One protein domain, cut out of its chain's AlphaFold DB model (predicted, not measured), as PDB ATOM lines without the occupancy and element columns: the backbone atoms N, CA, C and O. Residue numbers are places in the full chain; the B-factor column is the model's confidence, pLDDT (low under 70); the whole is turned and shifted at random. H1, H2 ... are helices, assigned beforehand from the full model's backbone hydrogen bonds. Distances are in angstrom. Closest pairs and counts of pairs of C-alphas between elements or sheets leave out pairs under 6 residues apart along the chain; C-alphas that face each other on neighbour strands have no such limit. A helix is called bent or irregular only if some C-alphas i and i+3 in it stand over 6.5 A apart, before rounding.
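AT A GLANCE: This is residues 281 to 450 of the 450 residues of an uncharacterized protein of Tilletia controversa (dwarf bunt fungus) (UniProt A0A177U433). What is the main shape? Two long helices, H5 and H8, meet near the end of H5 and the start of H8 as a V, and H8 runs off as an arm whose residues 428 to 438 and 440 to 446 stick out. The short helices H1 to H4 and their links string loosely along the side of H5 away from that arm, while residues 377 to 405 and H7 make a loose lobe beyond the V's corner. What is it made of? The 170 printed residues are all helix in class, with eight named helices, H1 to H8 in chain order, and no named strand; the whole is loose, with a radius of gyration of the C-alphas of 21.0 A and spans of 62 by 59 by 37 A.

IN THESE COORDINATES: Where do the first helices lie? H1, residues 281 to 292, begins with C-alpha 281 at (303.539, 240.779, 479.907) and is 15.4 A long. H2 is residues 301 to 305, H3 310 to 316 and H4 331 to 334. Where are the long ones? H5, residues 345 to 368, measures 33.3 A, and H8, residues 419 to 449, measures 44.2 A, ending with C-alpha 449 at (251.824, 247.256, 460.410). Between them come H6, residues 371 to 376, and H7, residues 406 to 412. Which are irregular? H1 only just, with C-alphas 289 and 292 6.54 A apart; H6, with C-alphas 372 and 375 8.3 A apart; and H8, with C-alphas 442 and 445 7.8 A apart and a kink of 67 degrees near residue 443.

HOW THE PARTS SIT: What do the first helices meet? H1 is close to H4 but not clearly touching, the closest C-alphas, of Tyr 286 and Trp 331, being 7.8 A apart. H2 and H3 touch, closest at the C-alphas of Cys 303 and Asn 313, 6.1 A. How does H5 stand to its neighbours? With residues 358 to 367 alone it touches residues 419 to 423 of H8, closest at the C-alphas of Ala 363 and Val 420, 6.2 A, at a steep tilt of 44 degrees, opposite ways. It touches H6 only at the corner, with the C-alphas of Tyr 367 and Ala 375 closest at 5.3 A. How are the backbones? Each O i to N i+4 pair is within hydrogen-bond range in H2, H3 and H7, against 5 of 8 in H1, 17 of 20 in H5, 21 of 27 in H8 and 0 of 2 in H6, where 2 of 3 O i to N i+3 pairs are within range; H4 is too short for an O i to N i+4 pair.

THE WHOLE: How large is it? The two C-alphas farthest apart, of Asp 308 and Gln 450, are 62.6 A apart. Which links are long? Those from H3 to H4 and from H6 to H7; the printed part has no cut. Where is confidence low? Residue 450 alone is under 70.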
ATOM      1  N   ALA A 281     303.000 240.408 481.215       93.56
ATOM      2  CA  ALA A 281     303.539 240.779 479.907       93.56
ATOM      3  C   ALA A 281     302.973 242.121 479.415       93.56
ATOM      4  O   ALA A 281     303.734 242.982 478.977       93.56
ATOM      5  N   ALA A 282     301.659 242.329 479.545       90.69
ATOM      6  CA  ALA A 282     300.997 243.581 479.203       90.69
ATOM      7  C   ALA A 282     301.504 244.731 480.081       90.69
ATOM      8  O   ALA A 282     301.836 245.789 479.553       90.69
ATOM      9  N   PHE A 283     301.636 244.514 481.394       90.19
ATOM     10  CA  PHE A 283     302.191 245.500 482.320       90.19
ATOM     11  C   PHE A 283     303.563 245.987 481.856       90.19
ATOM     12  O   PHE A 283     303.770 247.191 481.779       90.19
ATOM     13  N   VAL A 284     304.473 245.084 481.480       92.00
ATOM     14  CA  VAL A 284     305.790 245.472 480.949       92.00
ATOM     15  C   VAL A 284     305.663 246.145 479.582       92.00
ATOM     16  O   VAL A 284     306.303 247.167 479.349       92.00
ATOM     17  N   TYR A 285     304.817 245.616 478.693       90.62
ATOM     18  CA  TYR A 285     304.625 246.157 477.347       90.62
ATOM     19  C   TYR A 285     304.187 247.621 477.372       90.62
ATOM     20  O   TYR A 285     304.799 248.420 476.679       90.62
ATOM     21  N   TYR A 286     303.215 248.003 478.209       87.75
ATOM     22  CA  TYR A 286     302.712 249.383 478.270       87.75
ATOM     23  C   TYR A 286     303.770 250.422 478.674       87.75
ATOM     24  O   TYR A 286     303.646 251.590 478.303       87.75
ATOM     25  N   TRP A 287     304.838 250.027 479.378       88.88
ATOM     26  CA  TRP A 287     305.937 250.947 479.703       88.88
ATOM     27  C   TRP A 287     306.744 251.350 478.470       88.88
ATOM     28  O   TRP A 287     307.293 252.452 478.441       88.88
ATOM     29  N   PHE A 288     306.813 250.497 477.444       89.25
ATOM     30  CA  PHE A 288     307.597 250.776 476.244       89.25
ATOM     31  C   PHE A 288     307.029 251.941 475.429       89.25
ATOM     32  O   PHE A 288     307.707 252.966 475.358       89.25
ATOM     33  N   PRO A 289     305.810 251.868 474.865       87.75
ATOM     34  CA  PRO A 289     305.256 252.977 474.106       87.75
ATOM     35  C   PRO A 289     304.830 254.142 475.010       87.75
ATOM     36  O   PRO A 289     304.819 255.280 474.554       87.75
ATOM     37  N   GLY A 290     304.514 253.889 476.287       83.81
ATOM     38  CA  GLY A 290     304.013 254.919 477.198       83.81
ATOM     39  C   GLY A 290     305.086 255.769 477.886       83.81
ATOM     40  O   GLY A 290     304.793 256.896 478.283       83.81
ATOM     41  N   TYR A 291     306.310 255.256 478.060       85.81
ATOM     42  CA  TYR A 291     307.349 255.950 478.835       85.81
ATOM     43  C   TYR A 291     308.763 255.788 478.270       85.81
ATOM     44  O   TYR A 291     309.451 256.784 478.063       85.81
ATOM     45  N   ILE A 292     309.210 254.556 478.012       90.25
ATOM     46  CA  ILE A 292     310.605 254.274 477.634       90.25
ATOM     47  C   ILE A 292     310.910 254.791 476.221       90.25
ATOM     48  O   ILE A 292     311.958 255.393 475.997       90.25
ATOM     49  N   PHE A 293     310.005 254.560 475.266       89.12
ATOM     50  CA  PHE A 293     310.163 254.975 473.876       89.12
ATOM     51  C   PHE A 293     308.830 255.438 473.276       89.12
ATOM     52  O   PHE A 293     308.159 254.730 472.526       89.12
ATOM     53  N   THR A 294     308.470 256.684 473.588       86.00
ATOM     54  CA  THR A 294     307.199 257.313 473.194       86.00
ATOM     55  C   THR A 294     307.003 257.449 471.684       86.00
ATOM     56  O   THR A 294     305.868 257.508 471.214       86.00
ATOM     57  N   ALA A 295     308.077 257.404 470.891       85.19
ATOM     58  CA  ALA A 295     307.984 257.394 469.432       85.19
ATOM     59  C   ALA A 295     307.257 256.153 468.876       85.19
ATOM     60  O   ALA A 295     306.763 256.200 467.753       85.19
ATOM     61  N   LEU A 296     307.159 255.060 469.647       86.00
ATOM     62  CA  LEU A 296     306.333 253.899 469.296       86.00
ATOM     63  C   LEU A 296     304.831 254.199 469.373       86.00
ATOM     64  O   LEU A 296     304.047 253.574 468.659       86.00
ATOM     65  N   SER A 297     304.436 255.144 470.230       84.62
ATOM     66  CA  SER A 297     303.044 255.577 470.376       84.62
ATOM     67  C   SER A 297     302.635 256.501 469.228       84.62
ATOM     68  O   SER A 297     301.603 256.285 468.592       84.62
ATOM     69  N   THR A 298     303.495 257.457 468.869       81.12
ATOM     70  CA  THR A 298     303.284 258.386 467.746       81.12
ATOM     71  C   THR A 298     304.176 258.038 466.554       81.12
ATOM     72  O   THR A 298     304.965 258.866 466.087       81.12
ATOM     73  N   PHE A 299     304.104 256.792 466.087       84.50
ATOM     74  CA  PHE A 299     304.998 256.317 465.037       84.50
ATOM     75  C   PHE A 299     304.631 256.934 463.681       84.50
ATOM     76  O   PHE A 299     303.577 256.663 463.113       84.50
ATOM     77  N   ASN A 300     305.512 257.781 463.146       84.56
ATOM     78  CA  ASN A 300     305.271 258.480 461.887       84.56
ATOM     79  C   ASN A 300     306.561 258.692 461.093       84.56
ATOM     80  O   ASN A 300     307.150 259.773 461.073       84.56
ATOM     81  N   TRP A 301     306.975 257.634 460.400       83.88
ATOM     82  CA  TRP A 301     308.173 257.636 459.565       83.88
ATOM     83  C   TRP A 301     308.114 258.658 458.418       83.88
ATOM     84  O   TRP A 301     309.148 259.199 458.033       83.88
ATOM     85  N   ALA A 302     306.923 258.965 457.888       85.50
ATOM     86  CA  ALA A 302     306.771 259.902 456.776       85.50
ATOM     87  C   ALA A 302     307.194 261.321 457.185       85.50
ATOM     88  O   ALA A 302     307.972 261.963 456.481       85.50
ATOM     89  N   CYS A 303     306.770 261.784 458.364       85.25
ATOM     90  CA  CYS A 303     307.209 263.077 458.892       85.25
ATOM     91  C   CYS A 303     308.688 263.096 459.312       85.25
ATOM     92  O   CYS A 303     309.257 264.177 459.408       85.25
ATOM     93  N   TRP A 304     309.345 261.946 459.513       85.62
ATOM     94  CA  TRP A 304     310.797 261.903 459.749       85.62
ATOM     95  C   TRP A 304     311.617 262.136 458.477       85.62
ATOM     96  O   TRP A 304     312.727 262.651 458.561       85.62
ATOM     97  N   ILE A 305     311.078 261.787 457.303       88.12
ATOM     98  CA  ILE A 305     311.761 262.003 456.017       88.12
ATOM     99  C   ILE A 305     311.807 263.490 455.658       88.12
ATOM    100  O   ILE A 305     312.818 263.967 455.147       88.12
ATOM    101  N   ALA A 306     310.720 264.222 455.909       89.31
ATOM    102  CA  ALA A 306     310.625 265.651 455.618       89.31
ATOM    103  C   ALA A 306     309.924 266.398 456.771       89.31
ATOM    104  O   ALA A 306     308.733 266.704 456.664       89.31
ATOM    105  N   PRO A 307     310.650 266.699 457.865       85.75
ATOM    106  CA  PRO A 307     310.068 267.281 459.077       85.75
ATOM    107  C   PRO A 307     309.501 268.691 458.871       85.75
ATOM    108  O   PRO A 307     308.483 269.032 459.467       85.75
ATOM    109  N   ASP A 308     310.093 269.486 457.977       89.38
ATOM    110  CA  ASP A 308     309.683 270.877 457.735       89.38
ATOM    111  C   ASP A 308     308.520 271.011 456.732       89.38
ATOM    112  O   ASP A 308     308.050 272.113 456.435       89.38
ATOM    113  N   ASN A 309     308.028 269.898 456.174       90.62
ATOM    114  CA  ASN A 309     306.948 269.932 455.197       90.62
ATOM    115  C   ASN A 309     305.578 269.988 455.892       90.62
ATOM    116  O   ASN A 309     305.012 268.972 456.299       90.62
ATOM    117  N   VAL A 310     305.006 271.193 455.949       89.19
ATOM    118  CA  VAL A 310     303.698 271.456 456.572       89.19
ATOM    119  C   VAL A 310     302.583 270.604 455.962       89.19
ATOM    120  O   VAL A 310     301.793 270.024 456.702       89.19
ATOM    121  N   LYS A 311     302.530 270.467 454.630       89.75
ATOM    122  CA  LYS A 311     301.485 269.671 453.958       89.75
ATOM    123  C   LYS A 311     301.613 268.190 454.297       89.75
ATOM    124  O   LYS A 311     300.610 267.520 454.525       89.75
ATOM    125  N   LEU A 312     302.847 267.687 454.376       90.00
ATOM    126  CA  LEU A 312     303.103 266.312 454.797       90.00
ATOM    127  C   LEU A 312     302.658 266.089 456.244       90.00
ATOM    128  O   LEU A 312     301.994 265.095 456.521       90.00
ATOM    129  N   ASN A 313     302.955 267.027 457.145       89.50
ATOM    130  CA  ASN A 313     302.521 266.943 458.537       89.50
ATOM    131  C   ASN A 313     300.992 267.039 458.688       89.50
ATOM    132  O   ASN A 313     300.416 266.330 459.502       89.50
ATOM    133  N   GLN A 314     300.306 267.849 457.879       90.50
ATOM    134  CA  GLN A 314     298.838 267.918 457.897       90.50
ATOM    135  C   GLN A 314     298.186 266.577 457.518       90.50
ATOM    136  O   GLN A 314     297.182 266.189 458.112       90.50
ATOM    137  N   LEU A 315     298.765 265.844 456.562       90.38
ATOM    138  CA  LEU A 315     298.213 264.571 456.085       90.38
ATOM    139  C   LEU A 315     298.670 263.369 456.931       90.38
ATOM    140  O   LEU A 315     297.858 262.566 457.383       90.38
ATOM    141  N   MET A 316     299.973 263.252 457.178       89.38
ATOM    142  CA  MET A 316     300.574 262.083 457.831       89.38
ATOM    143  C   MET A 316     300.761 262.263 459.340       89.38
ATOM    144  O   MET A 316     300.906 261.270 460.048       89.38
ATOM    145  N   GLY A 317     300.770 263.503 459.840       87.50
ATOM    146  CA  GLY A 317     301.002 263.839 461.247       87.50
ATOM    147  C   GLY A 317     300.015 263.167 462.197       87.50
ATOM    148  O   GLY A 317     298.818 263.125 461.923       87.50
ATOM    149  N   VAL A 318     300.518 262.672 463.331       83.38
ATOM    150  CA  VAL A 318     299.717 261.964 464.348       83.38
ATOM    151  C   VAL A 318     299.060 262.943 465.327       83.38
ATOM    152  O   VAL A 318     297.926 262.734 465.732       83.38
ATOM    153  N   GLN A 319     299.751 264.029 465.694       79.00
ATOM    154  CA  GLN A 319     299.272 264.967 466.718       79.00
ATOM    155  C   GLN A 319     298.517 266.175 466.143       79.00
ATOM    156  O   GLN A 319     297.537 266.628 466.724       79.00
ATOM    157  N   SER A 320     298.975 266.709 465.010       81.94
ATOM    158  CA  SER A 320     298.421 267.914 464.371       81.94
ATOM    159  C   SER A 320     297.905 267.659 462.949       81.94
ATOM    160  O   SER A 320     297.713 268.605 462.185       81.94
ATOM    161  N   GLY A 321     297.744 266.389 462.572       86.38
ATOM    162  CA  GLY A 321     297.371 265.955 461.228       86.38
ATOM    163  C   GLY A 321     296.318 264.847 461.238       86.38
ATOM    164  O   GLY A 321     295.714 264.557 462.268       86.38
ATOM    165  N   LEU A 322     296.084 264.243 460.074       87.25
ATOM    166  CA  LEU A 322     295.044 263.227 459.852       87.25
ATOM    167  C   LEU A 322     295.465 261.789 460.177       87.25
ATOM    168  O   LEU A 322     294.657 260.870 460.020       87.25
ATOM    169  N   CYS A 323     296.715 261.583 460.601       86.81
ATOM    170  CA  CYS A 323     297.265 260.278 460.955       86.81
ATOM    171  C   CYS A 323     297.092 259.207 459.851       86.81
ATOM    172  O   CYS A 323     296.751 258.053 460.120       86.81
ATOM    173  N   MET A 324     297.368 259.554 458.588       86.19
ATOM    174  CA  MET A 324     297.280 258.603 457.463       86.19
ATOM    175  C   MET A 324     298.268 257.422 457.548       86.19
ATOM    176  O   MET A 324     298.112 256.431 456.842       86.19
ATOM    177  N   GLY A 325     299.277 257.497 458.423       76.81
ATOM    178  CA  GLY A 325     300.285 256.450 458.606       76.81
ATOM    179  C   GLY A 325     299.805 255.166 459.298       76.81
ATOM    180  O   GLY A 325     300.559 254.200 459.269       76.81
ATOM    181  N   LEU A 326     298.603 255.145 459.899       70.00
ATOM    182  CA  LEU A 326     297.896 254.010 460.544       70.00
ATOM    183  C   LEU A 326     298.684 253.081 461.503       70.00
ATOM    184  O   LEU A 326     298.119 252.105 461.993       70.00
ATOM    185  N   ILE A 327     299.952 253.350 461.809       82.81
ATOM    186  CA  ILE A 327     300.795 252.463 462.615       82.81
ATOM    187  C   ILE A 327     301.055 253.114 463.968       82.81
ATOM    188  O   ILE A 327     301.679 254.165 464.062       82.81
ATOM    189  N   THR A 328     300.609 252.448 465.025       87.06
ATOM    190  CA  THR A 328     301.000 252.726 466.407       87.06
ATOM    191  C   THR A 328     301.198 251.397 467.124       87.06
ATOM    192  O   THR A 328     300.497 250.422 466.849       87.06
ATOM    193  N   PHE A 329     302.169 251.348 468.028       88.38
ATOM    194  CA  PHE A 329     302.404 250.196 468.901       88.38
ATOM    195  C   PHE A 329     301.863 250.449 470.312       88.38
ATOM    196  O   PHE A 329     302.202 249.739 471.253       88.38
ATOM    197  N   ASP A 330     301.051 251.487 470.491       88.25
ATOM    198  CA  ASP A 330     300.431 251.799 471.767       88.25
ATOM    199  C   ASP A 330     298.975 251.347 471.769       88.25
ATOM    200  O   ASP A 330     298.111 251.947 471.127       88.25
ATOM    201  N   TRP A 331     298.682 250.295 472.536       85.75
ATOM    202  CA  TRP A 331     297.318 249.793 472.662       85.75
ATOM    203  C   TRP A 331     296.352 250.845 473.223       85.75
ATOM    204  O   TRP A 331     295.168 250.818 472.889       85.75
ATOM    205  N   SER A 332     296.833 251.804 474.025       82.94
ATOM    206  CA  SER A 332     295.986 252.895 474.519       82.94
ATOM    207  C   SER A 332     295.543 253.840 473.396       82.94
ATOM    208  O   SER A 332     294.411 254.306 473.423       82.94
ATOM    209  N   GLN A 333     296.379 254.044 472.371       84.00
ATOM    210  CA  GLN A 333     296.008 254.791 471.164       84.00
ATOM    211  C   GLN A 333     295.049 253.979 470.287       84.00
ATOM    212  O   GLN A 333     294.033 254.503 469.836       84.00
ATOM    213  N   ILE A 334     295.328 252.683 470.096       84.94
ATOM    214  CA  ILE A 334     294.485 251.778 469.292       84.94
ATOM    215  C   ILE A 334     293.068 251.683 469.868       84.94
ATOM    216  O   ILE A 334     292.089 251.703 469.126       84.94
ATOM    217  N   SER A 335     292.955 251.577 471.192       82.94
ATOM    218  CA  SER A 335     291.677 251.392 471.890       82.94
ATOM    219  C   SER A 335     291.017 252.694 472.357       82.94
ATOM    220  O   SER A 335     290.004 252.634 473.052       82.94
ATOM    221  N   TYR A 336     291.559 253.859 471.976       78.69
ATOM    222  CA  TYR A 336     291.101 255.165 472.466       78.69
ATOM    223  C   TYR A 336     289.646 255.470 472.093       78.69
ATOM    224  O   TYR A 336     288.875 255.935 472.927       78.69
ATOM    225  N   ILE A 337     289.275 255.216 470.834       77.50
ATOM    226  CA  ILE A 337     287.921 255.500 470.337       77.50
ATOM    227  C   ILE A 337     286.986 254.346 470.696       77.50
ATOM    228  O   ILE A 337     285.922 254.557 471.271       77.50
ATOM    229  N   ILE A 338     287.383 253.124 470.342       77.62
ATOM    230  CA  ILE A 338     286.587 251.907 470.492       77.62
ATOM    231  C   ILE A 338     287.521 250.754 470.851       77.62
ATOM    232  O   ILE A 338     288.670 250.721 470.420       77.62
ATOM    233  N   GLN A 339     287.013 249.777 471.601       82.75
ATOM    234  CA  GLN A 339     287.723 248.535 471.897       82.75
ATOM    235  C   GLN A 339     287.576 247.543 470.729       82.75
ATOM    236  O   GLN A 339     286.544 246.874 470.622       82.75
ATOM    237  N   PRO A 340     288.598 247.386 469.864       81.25
ATOM    238  CA  PRO A 340     288.449 246.661 468.601       81.25
ATOM    239  C   PRO A 340     288.199 245.161 468.789       81.25
ATOM    240  O   PRO A 340     287.646 244.518 467.909       81.25
ATOM    241  N   MET A 341     288.592 244.594 469.934       83.75
ATOM    242  CA  MET A 341     288.396 243.171 470.234       83.75
ATOM    243  C   MET A 341     286.949 242.806 470.579       83.75
ATOM    244  O   MET A 341     286.610 241.629 470.587       83.75
ATOM    245  N   ILE A 342     286.128 243.795 470.931       83.81
ATOM    246  CA  ILE A 342     284.753 243.583 471.399       83.81
ATOM    247  C   ILE A 342     283.750 244.038 470.340       83.81
ATOM    248  O   ILE A 342     282.631 243.537 470.266       83.81
ATOM    249  N   THR A 343     284.143 245.009 469.521       86.12
ATOM    250  CA  THR A 343     283.287 245.574 468.488       86.12
ATOM    251  C   THR A 343     283.218 244.655 467.270       86.12
ATOM    252  O   THR A 343     284.263 244.285 466.733       86.12
ATOM    253  N   PRO A 344     282.005 244.331 466.782       85.88
ATOM    254  CA  PRO A 344     281.838 243.533 465.576       85.88
ATOM    255  C   PRO A 344     282.593 244.106 464.374       85.88
ATOM    256  O   PRO A 344     282.666 245.324 464.180       85.88
ATOM    257  N   TRP A 345     283.105 243.218 463.520       84.12
ATOM    258  CA  TRP A 345     283.906 243.594 462.352       84.12
ATOM    259  C   TRP A 345     283.200 244.603 461.440       84.12
ATOM    260  O   TRP A 345     283.797 245.608 461.058       84.12
ATOM    261  N   PHE A 346     281.918 244.381 461.132       85.06
ATOM    262  CA  PHE A 346     281.161 245.266 460.243       85.06
ATOM    263  C   PHE A 346     281.070 246.699 460.791       85.06
ATOM    264  O   PHE A 346     281.118 247.657 460.021       85.06
ATOM    265  N   THR A 347     280.978 246.853 462.117       87.56
ATOM    266  CA  THR A 347     280.941 248.167 462.773       87.56
ATOM    267  C   THR A 347     282.300 248.844 462.638       87.56
ATOM    268  O   THR A 347     282.381 249.992 462.200       87.56
ATOM    269  N   SER A 348     283.380 248.112 462.919       88.00
ATOM    270  CA  SER A 348     284.752 248.603 462.748       88.00
ATOM    271  C   SER A 348     285.038 249.021 461.299       88.00
ATOM    272  O   SER A 348     285.615 250.083 461.062       88.00
ATOM    273  N   ALA A 349     284.574 248.242 460.317       89.44
ATOM    274  CA  ALA A 349     284.721 248.551 458.897       89.44
ATOM    275  C   ALA A 349     283.947 249.818 458.487       89.44
ATOM    276  O   ALA A 349     284.503 250.681 457.809       89.44
ATOM    277  N   GLN A 350     282.696 249.981 458.932       89.88
ATOM    278  CA  GLN A 350     281.898 251.183 458.648       89.88
ATOM    279  C   GLN A 350     282.524 252.453 459.230       89.88
ATOM    280  O   GLN A 350     282.542 253.499 458.573       89.88
ATOM    281  N   ILE A 351     283.069 252.362 460.442       89.31
ATOM    282  CA  ILE A 351     283.765 253.477 461.088       89.31
ATOM    283  C   ILE A 351     285.034 253.827 460.316       89.31
ATOM    284  O   ILE A 351     285.261 255.005 460.047       89.31
ATOM    285  N   LEU A 352     285.820 252.831 459.894       89.62
ATOM    286  CA  LEU A 352     287.011 253.055 459.075       89.62
ATOM    287  C   LEU A 352     286.662 253.731 457.742       89.62
ATOM    288  O   LEU A 352     287.294 254.720 457.379       89.62
ATOM    289  N   ILE A 353     285.636 253.247 457.037       92.94
ATOM    290  CA  ILE A 353     285.175 253.839 455.771       92.94
ATOM    291  C   ILE A 353     284.731 255.289 455.991       92.94
ATOM    292  O   ILE A 353     285.123 256.180 455.239       92.94
ATOM    293  N   SER A 354     283.957 255.537 457.049       91.44
ATOM    294  CA  SER A 354     283.482 256.877 457.402       91.44
ATOM    295  C   SER A 354     284.638 257.814 457.747       91.44
ATOM    296  O   SER A 354     284.655 258.961 457.301       91.44
ATOM    297  N   PHE A 355     285.623 257.325 458.500       90.31
ATOM    298  CA  PHE A 355     286.827 258.069 458.849       90.31
ATOM    299  C   PHE A 355     287.639 258.419 457.601       90.31
ATOM    300  O   PHE A 355     287.928 259.591 457.382       90.31
ATOM    301  N   VAL A 356     287.938 257.449 456.734       92.75
ATOM    302  CA  VAL A 356     288.664 257.695 455.478       92.75
ATOM    303  C   VAL A 356     287.904 258.694 454.602       92.75
ATOM    304  O   VAL A 356     288.482 259.665 454.119       92.75
ATOM    305  N   PHE A 357     286.592 258.535 454.441       94.56
ATOM    306  CA  PHE A 357     285.805 259.456 453.626       94.56
ATOM    307  C   PHE A 357     285.808 260.887 454.190       94.56
ATOM    308  O   PHE A 357     286.183 261.835 453.499       94.56
ATOM    309  N   TRP A 358     285.439 261.078 455.457       93.81
ATOM    310  CA  TRP A 358     285.305 262.426 456.016       93.81
ATOM    311  C   TRP A 358     286.645 263.077 456.351       93.81
ATOM    312  O   TRP A 358     286.842 264.262 456.076       93.81
ATOM    313  N   MET A 359     287.573 262.323 456.935       91.56
ATOM    314  CA  MET A 359     288.849 262.860 457.397       91.56
ATOM    315  C   MET A 359     289.900 262.866 456.293       91.56
ATOM    316  O   MET A 359     290.620 263.847 456.188       91.56
ATOM    317  N   TRP A 360     290.006 261.831 455.453       92.12
ATOM    318  CA  TRP A 360     291.074 261.770 454.440       92.12
ATOM    319  C   TRP A 360     290.685 262.376 453.098       92.12
ATOM    320  O   TRP A 360     291.568 262.821 452.366       92.12
ATOM    321  N   PHE A 361     289.393 262.430 452.775       93.25
ATOM    322  CA  PHE A 361     288.926 263.017 451.522       93.25
ATOM    323  C   PHE A 361     288.274 264.388 451.729       93.25
ATOM    324  O   PHE A 361     288.769 265.389 451.203       93.25
ATOM    325  N   VAL A 362     287.205 264.473 452.528       95.00
ATOM    326  CA  VAL A 362     286.443 265.727 452.675       95.00
ATOM    327  C   VAL A 362     287.247 266.817 453.397       95.00
ATOM    328  O   VAL A 362     287.273 267.953 452.920       95.00
ATOM    329  N   ALA A 363     287.942 266.508 454.498       93.88
ATOM    330  CA  ALA A 363     288.676 267.532 455.251       93.88
ATOM    331  C   ALA A 363     289.805 268.207 454.437       93.88
ATOM    332  O   ALA A 363     289.817 269.442 454.380       93.88
ATOM    333  N   PRO A 364     290.698 267.478 453.731       93.38
ATOM    334  CA  PRO A 364     291.671 268.096 452.833       93.38
ATOM    335  C   PRO A 364     291.014 268.890 451.705       93.38
ATOM    336  O   PRO A 364     291.459 269.999 451.413       93.38
ATOM    337  N   LEU A 365     289.942 268.364 451.101       94.06
ATOM    338  CA  LEU A 365     289.227 269.050 450.024       94.06
ATOM    339  C   LEU A 365     288.690 270.412 450.484       94.06
ATOM    340  O   LEU A 365     288.805 271.397 449.758       94.06
ATOM    341  N   MET A 366     288.125 270.485 451.690       93.81
ATOM    342  CA  MET A 366     287.617 271.735 452.257       93.81
ATOM    343  C   MET A 366     288.746 272.709 452.608       93.81
ATOM    344  O   MET A 366     288.645 273.896 452.293       93.81
ATOM    345  N   TYR A 367     289.825 272.217 453.219       93.38
ATOM    346  CA  TYR A 367     290.949 273.051 453.642       93.38
ATOM    347  C   TYR A 367     291.704 273.655 452.457       93.38
ATOM    348  O   TYR A 367     291.909 274.866 452.399       93.38
ATOM    349  N   TYR A 368     292.079 272.833 451.475       92.12
ATOM    350  CA  TYR A 368     292.879 273.288 450.337       92.12
ATOM    351  C   TYR A 368     292.082 274.125 449.327       92.12
ATOM    352  O   TYR A 368     292.678 274.946 448.636       92.12
ATOM    353  N   ASN A 369     290.749 274.001 449.293       93.31
ATOM    354  CA  ASN A 369     289.876 274.934 448.564       93.31
ATOM    355  C   ASN A 369     289.536 276.200 449.368       93.31
ATOM    356  O   ASN A 369     288.710 277.001 448.933       93.31
ATOM    357  N   ASN A 370     290.147 276.382 450.543       89.94
ATOM    358  CA  ASN A 370     289.922 277.517 451.430       89.94
ATOM    359  C   ASN A 370     288.433 277.746 451.762       89.94
ATOM    360  O   ASN A 370     287.939 278.878 451.801       89.94
ATOM    361  N   PHE A 371     287.690 276.663 451.999       90.12
ATOM    362  CA  PHE A 371     286.282 276.761 452.361       90.12
ATOM    363  C   PHE A 371     286.142 277.536 453.676       90.12
ATOM    364  O   PHE A 371     286.737 277.159 454.685       90.12
ATOM    365  N   LYS A 372     285.371 278.631 453.655       85.88
ATOM    366  CA  LYS A 372     285.170 279.537 454.802       85.88
ATOM    367  C   LYS A 372     286.482 279.954 455.486       85.88
ATOM    368  O   LYS A 372     286.577 279.896 456.704       85.88
ATOM    369  N   ASN A 373     287.498 280.341 454.713       87.44
ATOM    370  CA  ASN A 373     288.794 280.817 455.225       87.44
ATOM    371  C   ASN A 373     289.509 279.848 456.189       87.44
ATOM    372  O   ASN A 373     290.366 280.261 456.969       87.44
ATOM    373  N   THR A 374     289.187 278.554 456.141       87.62
ATOM    374  CA  THR A 374     289.799 277.558 457.032       87.62
ATOM    375  C   THR A 374     291.286 277.348 456.757       87.62
ATOM    376  O   THR A 374     291.996 276.928 457.666       87.62
ATOM    377  N   ALA A 375     291.787 277.698 455.565       88.31
ATOM    378  CA  ALA A 375     293.206 277.570 455.221       88.31
ATOM    379  C   ALA A 375     294.122 278.489 456.051       88.31
ATOM    380  O   ALA A 375     295.314 278.218 456.169       88.31
ATOM    381  N   TYR A 376     293.572 279.558 456.639       87.94
ATOM    382  CA  TYR A 376     294.311 280.469 457.520       87.94
ATOM    383  C   TYR A 376     294.413 279.958 458.963       87.94
ATOM    384  O   TYR A 376     295.121 280.550 459.775       87.94
ATOM    385  N   LEU A 377     293.714 278.869 459.292       90.19
ATOM    386  CA  LEU A 377     293.712 278.262 460.619       90.19
ATOM    387  C   LEU A 377     294.558 276.978 460.629       90.19
ATOM    388  O   LEU A 377     294.778 276.361 459.577       90.19
ATOM    389  N   PRO A 378     295.011 276.520 461.812       89.81
ATOM    390  CA  PRO A 378     295.616 275.202 461.942       89.81
ATOM    391  C   PRO A 378     294.649 274.105 461.488       89.81
ATOM    392  O   PRO A 378     293.449 274.168 461.745       89.81
ATOM    393  N   PHE A 379     295.187 273.086 460.820       88.12
ATOM    394  CA  PHE A 379     294.391 272.041 460.176       88.12
ATOM    395  C   PHE A 379     293.583 271.200 461.188       88.12
ATOM    396  O   PHE A 379     292.371 271.034 461.039       88.12
ATOM    397  N   VAL A 380     294.241 270.719 462.249       89.06
ATOM    398  CA  VAL A 380     293.636 269.985 463.374       89.06
ATOM    399  C   VAL A 380     294.038 270.672 464.674       89.06
ATOM    400  O   VAL A 380     295.224 270.810 464.969       89.06
ATOM    401  N   THR A 381     293.053 271.120 465.451       86.88
ATOM    402  CA  THR A 381     293.248 271.704 466.785       86.88
ATOM    403  C   THR A 381     291.910 271.794 467.521       86.88
ATOM    404  O   THR A 381     290.857 271.907 466.895       86.88
ATOM    405  N   ASN A 382     291.957 271.769 468.853       82.12
ATOM    406  CA  ASN A 382     290.777 271.898 469.713       82.12
ATOM    407  C   ASN A 382     290.433 273.360 470.046       82.12
ATOM    408  O   ASN A 382     289.403 273.622 470.663       82.12
ATOM    409  N   SER A 383     291.287 274.312 469.663       86.69
ATOM    410  CA  SER A 383     291.060 275.734 469.922       86.69
ATOM    411  C   SER A 383     290.075 276.348 468.925       86.69
ATOM    412  O   SER A 383     290.028 275.974 467.753       86.69
ATOM    413  N   ILE A 384     289.323 277.339 469.402       88.94
ATOM    414  CA  ILE A 384     288.454 278.203 468.596       88.94
ATOM    415  C   ILE A 384     289.197 279.518 468.365       88.94
ATOM    416  O   ILE A 384     289.866 280.006 469.280       88.94
ATOM    417  N   TYR A 385     289.073 280.094 467.172       91.69
ATOM    418  CA  TYR A 385     289.820 281.287 466.770       91.69
ATOM    419  C   TYR A 385     288.912 282.491 466.525       91.69
ATOM    420  O   TYR A 385     287.708 282.352 466.286       91.69
ATOM    421  N   ASP A 386     289.491 283.684 466.595       92.00
ATOM    422  CA  ASP A 386     288.867 284.923 466.141       92.00
ATOM    423  C   ASP A 386     289.293 285.289 464.704       92.00
ATOM    424  O   ASP A 386     290.068 284.584 464.057       92.00
ATOM    425  N   ARG A 387     288.762 286.400 464.181       88.75
ATOM    426  CA  ARG A 387     289.036 286.891 462.820       88.75
ATOM    427  C   ARG A 387     290.500 287.264 462.573       88.75
ATOM    428  O   ARG A 387     290.867 287.467 461.420       88.75
ATOM    429  N   PHE A 388     291.298 287.415 463.628       88.69
ATOM    430  CA  PHE A 388     292.716 287.757 463.547       88.69
ATOM    431  C   PHE A 388     293.610 286.511 463.577       88.69
ATOM    432  O   PHE A 388     294.812 286.626 463.354       88.69
ATOM    433  N   GLY A 389     293.029 285.324 463.794       85.12
ATOM    434  CA  GLY A 389     293.766 284.069 463.936       85.12
ATOM    435  C   GLY A 389     294.275 283.820 465.358       85.12
ATOM    436  O   GLY A 389     295.001 282.851 465.575       85.12
ATOM    437  N   ASP A 390     293.874 284.646 466.327       90.00
ATOM    438  CA  ASP A 390     294.180 284.443 467.740       90.00
ATOM    439  C   ASP A 390     293.137 283.532 468.398       90.00
ATOM    440  O   ASP A 390     292.027 283.341 467.895       90.00
ATOM    441  N   THR A 391     293.480 282.951 469.551       89.50
ATOM    442  CA  THR A 391     292.524 282.136 470.317       89.50
ATOM    443  C   THR A 391     291.353 282.999 470.789       89.50
ATOM    444  O   THR A 391     291.547 284.070 471.368       89.50
ATOM    445  N   TYR A 392     290.130 282.518 470.568       89.75
ATOM    446  CA  TYR A 392     288.905 283.269 470.818       89.75
ATOM    447  C   TYR A 392     288.753 283.654 472.295       89.75
ATOM    448  O   TYR A 392     288.664 282.798 473.179       89.75
ATOM    449  N   SER A 393     288.677 284.956 472.570       88.38
ATOM    450  CA  SER A 393     288.546 285.463 473.937       88.38
ATOM    451  C   SER A 393     287.079 285.583 474.355       88.38
ATOM    452  O   SER A 393     286.436 286.600 474.091       88.38
ATOM    453  N   THR A 394     286.583 284.604 475.115       85.19
ATOM    454  CA  THR A 394     285.219 284.607 475.684       85.19
ATOM    455  C   THR A 394     284.926 285.868 476.503       85.19
ATOM    456  O   THR A 394     283.865 286.458 476.361       85.19
ATOM    457  N   LYS A 395     285.887 286.386 477.275       84.88
ATOM    458  CA  LYS A 395     285.704 287.602 478.096       84.88
ATOM    459  C   LYS A 395     285.293 288.861 477.318       84.88
ATOM    460  O   LYS A 395     284.800 289.795 477.929       84.88
ATOM    461  N   LYS A 396     285.531 288.915 476.002       84.81
ATOM    462  CA  LYS A 396     285.183 290.079 475.168       84.81
ATOM    463  C   LYS A 396     283.719 290.083 474.724       84.81
ATOM    464  O   LYS A 396     283.269 291.093 474.209       84.81
ATOM    465  N   VAL A 397     283.008 288.967 474.886       88.00
ATOM    466  CA  VAL A 397     281.624 288.790 474.403       88.00
ATOM    467  C   VAL A 397     280.637 288.477 475.525       88.00
ATOM    468  O   VAL A 397     279.470 288.189 475.270       88.00
ATOM    469  N   PHE A 398     281.107 288.531 476.770       85.38
ATOM    470  CA  PHE A 398     280.285 288.407 477.962       85.38
ATOM    471  C   PHE A 398     280.416 289.669 478.808       85.38
ATOM    472  O   PHE A 398     281.505 290.232 478.942       85.38
ATOM    473  N   THR A 399     279.302 290.089 479.393       82.81
ATOM    474  CA  THR A 399     279.246 291.168 480.380       82.81
ATOM    475  C   THR A 399     279.928 290.755 481.687       82.81
ATOM    476  O   THR A 399     280.209 289.574 481.925       82.81
ATOM    477  N   ALA A 400     280.164 291.719 482.581       77.94
ATOM    478  CA  ALA A 400     280.682 291.439 483.920       77.94
ATOM    479  C   ALA A 400     279.730 290.545 484.741       77.94
ATOM    480  O   ALA A 400     280.186 289.806 485.614       77.94
ATOM    481  N   GLU A 401     278.427 290.567 484.434       77.94
ATOM    482  CA  GLU A 401     277.423 289.687 485.038       77.94
ATOM    483  C   GLU A 401     277.394 288.271 484.426       77.94
ATOM    484  O   GLU A 401     276.636 287.416 484.887       77.94
ATOM    485  N   GLY A 402     278.210 287.990 483.402       78.19
ATOM    486  CA  GLY A 402     278.276 286.683 482.745       78.19
ATOM    487  C   GLY A 402     277.140 286.425 481.751       78.19
ATOM    488  O   GLY A 402     276.876 285.267 481.422       78.19
ATOM    489  N   THR A 403     276.478 287.477 481.266       84.75
ATOM    490  CA  THR A 403     275.473 287.402 480.196       84.75
ATOM    491  C   THR A 403     276.111 287.671 478.834       84.75
ATOM    492  O   THR A 403     277.117 288.368 478.733       84.75
ATOM    493  N   PHE A 404     275.560 287.078 477.776       88.25
ATOM    494  CA  PHE A 404     276.072 287.263 476.418       88.25
ATOM    495  C   PHE A 404     275.780 288.681 475.906       88.25
ATOM    496  O   PHE A 404     274.629 289.119 475.933       88.25
ATOM    497  N   ASP A 405     276.810 289.365 475.405       90.38
ATOM    498  CA  ASP A 405     276.703 290.687 474.787       90.38
ATOM    499  C   ASP A 405     276.798 290.575 473.258       90.38
ATOM    500  O   ASP A 405     277.869 290.374 472.674       90.38
ATOM    501  N   ALA A 406     275.648 290.728 472.599       90.69
ATOM    502  CA  ALA A 406     275.546 290.640 471.149       90.69
ATOM    503  C   ALA A 406     276.245 291.801 470.419       90.69
ATOM    504  O   ALA A 406     276.741 291.601 469.308       90.69
ATOM    505  N   ALA A 407     276.293 293.001 471.009       92.81
ATOM    506  CA  ALA A 407     276.961 294.146 470.394       92.81
ATOM    507  C   ALA A 407     278.480 293.940 470.426       92.81
ATOM    508  O   ALA A 407     279.130 293.977 469.380       92.81
ATOM    509  N   ALA A 408     279.020 293.580 471.594       89.50
ATOM    510  CA  ALA A 408     280.442 293.288 471.750       89.50
ATOM    511  C   ALA A 408     280.904 292.109 470.869       89.50
ATOM    512  O   ALA A 408     281.999 292.141 470.306       89.50
ATOM    513  N   TYR A 409     280.055 291.090 470.689       91.06
ATOM    514  CA  TYR A 409     280.310 289.988 469.757       91.06
ATOM    515  C   TYR A 409     280.460 290.457 468.304       91.06
ATOM    516  O   TYR A 409     281.424 290.074 467.632       91.06
ATOM    517  N   ASN A 410     279.529 291.290 467.828       91.75
ATOM    518  CA  ASN A 410     279.537 291.799 466.457       91.75
ATOM    519  C   ASN A 410     280.736 292.727 466.191       91.75
ATOM    520  O   ASN A 410     281.300 292.688 465.095       91.75
ATOM    521  N   ASP A 411     281.163 293.501 467.192       92.56
ATOM    522  CA  ASP A 411     282.319 294.399 467.087       92.56
ATOM    523  C   ASP A 411     283.664 293.647 467.149       92.56
ATOM    524  O   ASP A 411     284.628 293.997 466.448       92.56
ATOM    525  N   TYR A 412     283.738 292.593 467.972       91.81
ATOM    526  CA  TYR A 412     284.943 291.786 468.152       91.81
ATOM    527  C   TYR A 412     285.167 290.804 467.000       91.81
ATOM    528  O   TYR A 412     286.067 291.018 466.182       91.81
ATOM    529  N   SER A 413     284.422 289.697 466.973       90.62
ATOM    530  CA  SER A 413     284.595 288.625 465.994       90.62
ATOM    531  C   SER A 413     283.555 287.522 466.162       90.62
ATOM    532  O   SER A 413     283.240 287.093 467.274       90.62
ATOM    533  N   GLN A 414     283.171 286.939 465.025       89.25
ATOM    534  CA  GLN A 414     282.569 285.611 464.983       89.25
ATOM    535  C   GLN A 414     283.586 284.528 465.370       89.25
ATOM    536  O   GLN A 414     284.798 284.751 465.296       89.25
ATOM    537  N   GLN A 415     283.094 283.363 465.786       89.25
ATOM    538  CA  GLN A 415     283.937 282.205 466.084       89.25
ATOM    539  C   GLN A 415     284.355 281.500 464.793       89.25
ATOM    540  O   GLN A 415     283.512 281.110 463.983       89.25
ATOM    541  N   TRP A 416     285.659 281.303 464.629       90.25
ATOM    542  CA  TRP A 416     286.240 280.580 463.509       90.25
ATOM    543  C   TRP A 416     286.692 279.199 463.968       90.25
ATOM    544  O   TRP A 416     287.483 279.055 464.902       90.25
ATOM    545  N   LEU A 417     286.159 278.176 463.303       91.06
ATOM    546  CA  LEU A 417     286.444 276.782 463.610       91.06
ATOM    547  C   LEU A 417     287.421 276.202 462.579       91.06
ATOM    548  O   LEU A 417     287.203 276.377 461.376       91.06
ATOM    549  N   PRO A 418     288.452 275.466 463.025       91.88
ATOM    550  CA  PRO A 418     289.257 274.617 462.154       91.88
ATOM    551  C   PRO A 418     288.399 273.641 461.345       91.88
ATOM    552  O   PRO A 418     287.328 273.215 461.790       91.88
ATOM    553  N   VAL A 419     288.900 273.232 460.178       92.75
ATOM    554  CA  VAL A 419     288.161 272.375 459.237       92.75
ATOM    555  C   VAL A 419     287.702 271.058 459.876       92.75
ATOM    556  O   VAL A 419     286.535 270.690 459.744       92.75
ATOM    557  N   VAL A 420     288.578 270.382 460.628       91.69
ATOM    558  CA  VAL A 420     288.262 269.093 461.263       91.69
ATOM    559  C   VAL A 420     287.242 269.260 462.389       91.69
ATOM    560  O   VAL A 420     286.302 268.472 462.485       91.69
ATOM    561  N   THR A 421     287.358 270.321 463.186       90.06
ATOM    562  CA  THR A 421     286.405 270.651 464.257       90.06
ATOM    563  C   THR A 421     285.018 270.953 463.692       90.06
ATOM    564  O   THR A 421     284.014 270.468 464.211       90.06
ATOM    565  N   MET A 422     284.947 271.694 462.583       90.44
ATOM    566  CA  MET A 422     283.686 271.985 461.900       90.44
ATOM    567  C   MET A 422     283.022 270.715 461.347       90.44
ATOM    568  O   MET A 422     281.814 270.540 461.516       90.44
ATOM    569  N   ILE A 423     283.794 269.820 460.717       92.56
ATOM    570  CA  ILE A 423     283.275 268.532 460.232       92.56
ATOM    571  C   ILE A 423     282.775 267.689 461.407       92.56
ATOM    572  O   ILE A 423     281.681 267.140 461.323       92.56
ATOM    573  N   ASN A 424     283.518 267.631 462.515       90.50
ATOM    574  CA  ASN A 424     283.114 266.887 463.709       90.50
ATOM    575  C   ASN A 424     281.739 267.349 464.224       90.50
ATOM    576  O   ASN A 424     280.824 266.531 464.319       90.50
ATOM    577  N   PHE A 425     281.549 268.654 464.452       89.62
ATOM    578  CA  PHE A 425     280.247 269.190 464.870       89.62
ATOM    579  C   PHE A 425     279.138 268.889 463.855       89.62
ATOM    580  O   PHE A 425     278.053 268.455 464.239       89.62
ATOM    581  N   GLY A 426     279.409 269.075 462.560       92.00
ATOM    582  CA  GLY A 426     278.443 268.776 461.501       92.00
ATOM    583  C   GLY A 426     277.992 267.313 461.506       92.00
ATOM    584  O   GLY A 426     276.796 267.036 461.418       92.00
ATOM    585  N   LEU A 427     278.932 266.382 461.675       92.44
ATOM    586  CA  LEU A 427     278.645 264.949 461.747       92.44
ATOM    587  C   LEU A 427     277.890 264.564 463.017       92.44
ATOM    588  O   LEU A 427     276.998 263.723 462.944       92.44
ATOM    589  N   GLN A 428     278.179 265.196 464.159       90.44
ATOM    590  CA  GLN A 428     277.409 264.956 465.382       90.44
ATOM    591  C   GLN A 428     275.936 265.345 465.208       90.44
ATOM    592  O   GLN A 428     275.058 264.544 465.525       90.44
ATOM    593  N   PHE A 429     275.636 266.507 464.617       90.50
ATOM    594  CA  PHE A 429     274.246 266.878 464.320       90.50
ATOM    595  C   PHE A 429     273.605 265.956 463.276       90.50
ATOM    596  O   PHE A 429     272.452 265.547 463.432       90.50
ATOM    597  N   ALA A 430     274.355 265.584 462.235       92.12
ATOM    598  CA  ALA A 430     273.873 264.662 461.211       92.12
ATOM    599  C   ALA A 430     273.563 263.269 461.779       92.12
ATOM    600  O   ALA A 430     272.612 262.635 461.328       92.12
ATOM    601  N   SER A 431     274.308 262.807 462.789       89.69
ATOM    602  CA  SER A 431     274.089 261.497 463.411       89.69
ATOM    603  C   SER A 431     272.687 261.374 464.018       89.69
ATOM    604  O   SER A 431     272.009 260.372 463.794       89.69
ATOM    605  N   VAL A 432     272.180 262.433 464.660       88.75
ATOM    606  CA  VAL A 432     270.821 262.462 465.226       88.75
ATOM    607  C   VAL A 432     269.774 262.347 464.117       88.75
ATOM    608  O   VAL A 432     268.848 261.546 464.215       88.75
ATOM    609  N   ALA A 433     269.944 263.098 463.025       90.25
ATOM    610  CA  ALA A 433     269.048 263.019 461.872       90.25
ATOM    611  C   ALA A 433     269.107 261.643 461.185       90.25
ATOM    612  O   ALA A 433     268.072 261.105 460.783       90.25
ATOM    613  N   SER A 434     270.298 261.039 461.100       90.50
ATOM    614  CA  SER A 434     270.482 259.736 460.459       90.50
ATOM    615  C   SER A 434     269.735 258.612 461.169       90.50
ATOM    616  O   SER A 434     269.306 257.685 460.490       90.50
ATOM    617  N   ILE A 435     269.499 258.712 462.483       89.06
ATOM    618  CA  ILE A 435     268.694 257.727 463.219       89.06
ATOM    619  C   ILE A 435     267.273 257.695 462.649       89.06
ATOM    620  O   ILE A 435     266.778 256.628 462.298       89.06
ATOM    621  N   PHE A 436     266.634 258.855 462.470       89.69
ATOM    622  CA  PHE A 436     265.287 258.924 461.892       89.69
ATOM    623  C   PHE A 436     265.254 258.414 460.452       89.69
ATOM    624  O   PHE A 436     264.339 257.684 460.071       89.69
ATOM    625  N   THR A 437     266.264 258.763 459.654       90.44
ATOM    626  CA  THR A 437     266.390 258.277 458.275       90.44
ATOM    627  C   THR A 437     266.572 256.759 458.226       90.44
ATOM    628  O   THR A 437     265.900 256.087 457.444       90.44
ATOM    629  N   HIS A 438     267.425 256.203 459.084       87.31
ATOM    630  CA  HIS A 438     267.654 254.767 459.193       87.31
ATOM    631  C   HIS A 438     266.370 254.037 459.606       87.31
ATOM    632  O   HIS A 438     265.949 253.104 458.924       87.31
ATOM    633  N   VAL A 439     265.681 254.526 460.643       86.44
ATOM    634  CA  VAL A 439     264.394 253.969 461.081       86.44
ATOM    635  C   VAL A 439     263.365 253.987 459.949       86.44
ATOM    636  O   VAL A 439     262.702 252.985 459.694       86.44
ATOM    637  N   PHE A 440     263.277 255.090 459.208       86.44
ATOM    638  CA  PHE A 440     262.350 255.205 458.086       86.44
ATOM    639  C   PHE A 440     262.674 254.245 456.931       86.44
ATOM    640  O   PHE A 440     261.765 253.684 456.329       86.44
ATOM    641  N   PHE A 441     263.940 254.031 456.574       84.50
ATOM    642  CA  PHE A 441     264.251 253.140 455.451       84.50
ATOM    643  C   PHE A 441     264.121 251.660 455.809       84.50
ATOM    644  O   PHE A 441     263.591 250.902 454.994       84.50
ATOM    645  N   TYR A 442     264.562 251.269 457.005       78.81
ATOM    646  CA  TYR A 442     264.626 249.864 457.404       78.81
ATOM    647  C   TYR A 442     263.342 249.379 458.083       78.81
ATOM    648  O   TYR A 442     262.887 248.283 457.779       78.81
ATOM    649  N   PHE A 443     262.700 250.209 458.909       80.06
ATOM    650  CA  PHE A 443     261.592 249.783 459.777       80.06
ATOM    651  C   PHE A 443     260.233 250.404 459.414       80.06
ATOM    652  O   PHE A 443     259.246 250.186 460.113       80.06
ATOM    653  N   ARG A 444     260.113 251.161 458.305       80.50
ATOM    654  CA  ARG A 444     258.819 251.768 457.903       80.50
ATOM    655  C   ARG A 444     257.688 250.765 457.706       80.50
ATOM    656  O   ARG A 444     256.534 251.129 457.886       80.50
ATOM    657  N   LYS A 445     257.996 249.543 457.259       76.62
ATOM    658  CA  LYS A 445     256.973 248.521 457.003       76.62
ATOM    659  C   LYS A 445     256.422 247.983 458.318       76.62
ATOM    660  O   LYS A 445     255.213 247.840 458.433       76.62
ATOM    661  N   ASP A 446     257.291 247.776 459.301       72.75
ATOM    662  CA  ASP A 446     256.905 247.313 460.634       72.75
ATOM    663  C   ASP A 446     256.129 248.400 461.382       72.75
ATOM    664  O   ASP A 446     255.082 248.124 461.959       72.75
ATOM    665  N   LEU A 447     256.569 249.659 461.262       74.12
ATOM    666  CA  LEU A 447     255.856 250.822 461.803       74.12
ATOM    667  C   LEU A 447     254.476 251.047 461.172       74.12
ATOM    668  O   LEU A 447     253.613 251.614 461.823       74.12
ATOM    669  N   ALA A 448     254.274 250.654 459.911       75.69
ATOM    670  CA  ALA A 448     252.979 250.764 459.237       75.69
ATOM    671  C   ALA A 448     252.045 249.573 459.516       75.69
ATOM    672  O   ALA A 448     250.856 249.657 459.211       75.69
ATOM    673  N   ARG A 449     252.587 248.452 460.016       72.44
ATOM    674  CA  ARG A 449     251.824 247.256 460.410       72.44
ATOM    675  C   ARG A 449     251.313 247.338 461.856       72.44
ATOM    676  O   ARG A 449     250.320 246.680 462.154       72.44
ATOM    677  N   GLN A 450     251.995 248.096 462.722       56.56
ATOM    678  CA  GLN A 450     251.545 248.457 464.077       56.56
ATOM    679  C   GLN A 450     250.487 249.557 464.035       56.56
ATOM    680  O   GLN A 450     249.583 249.509 464.900       56.56
TER     681      GLN A 450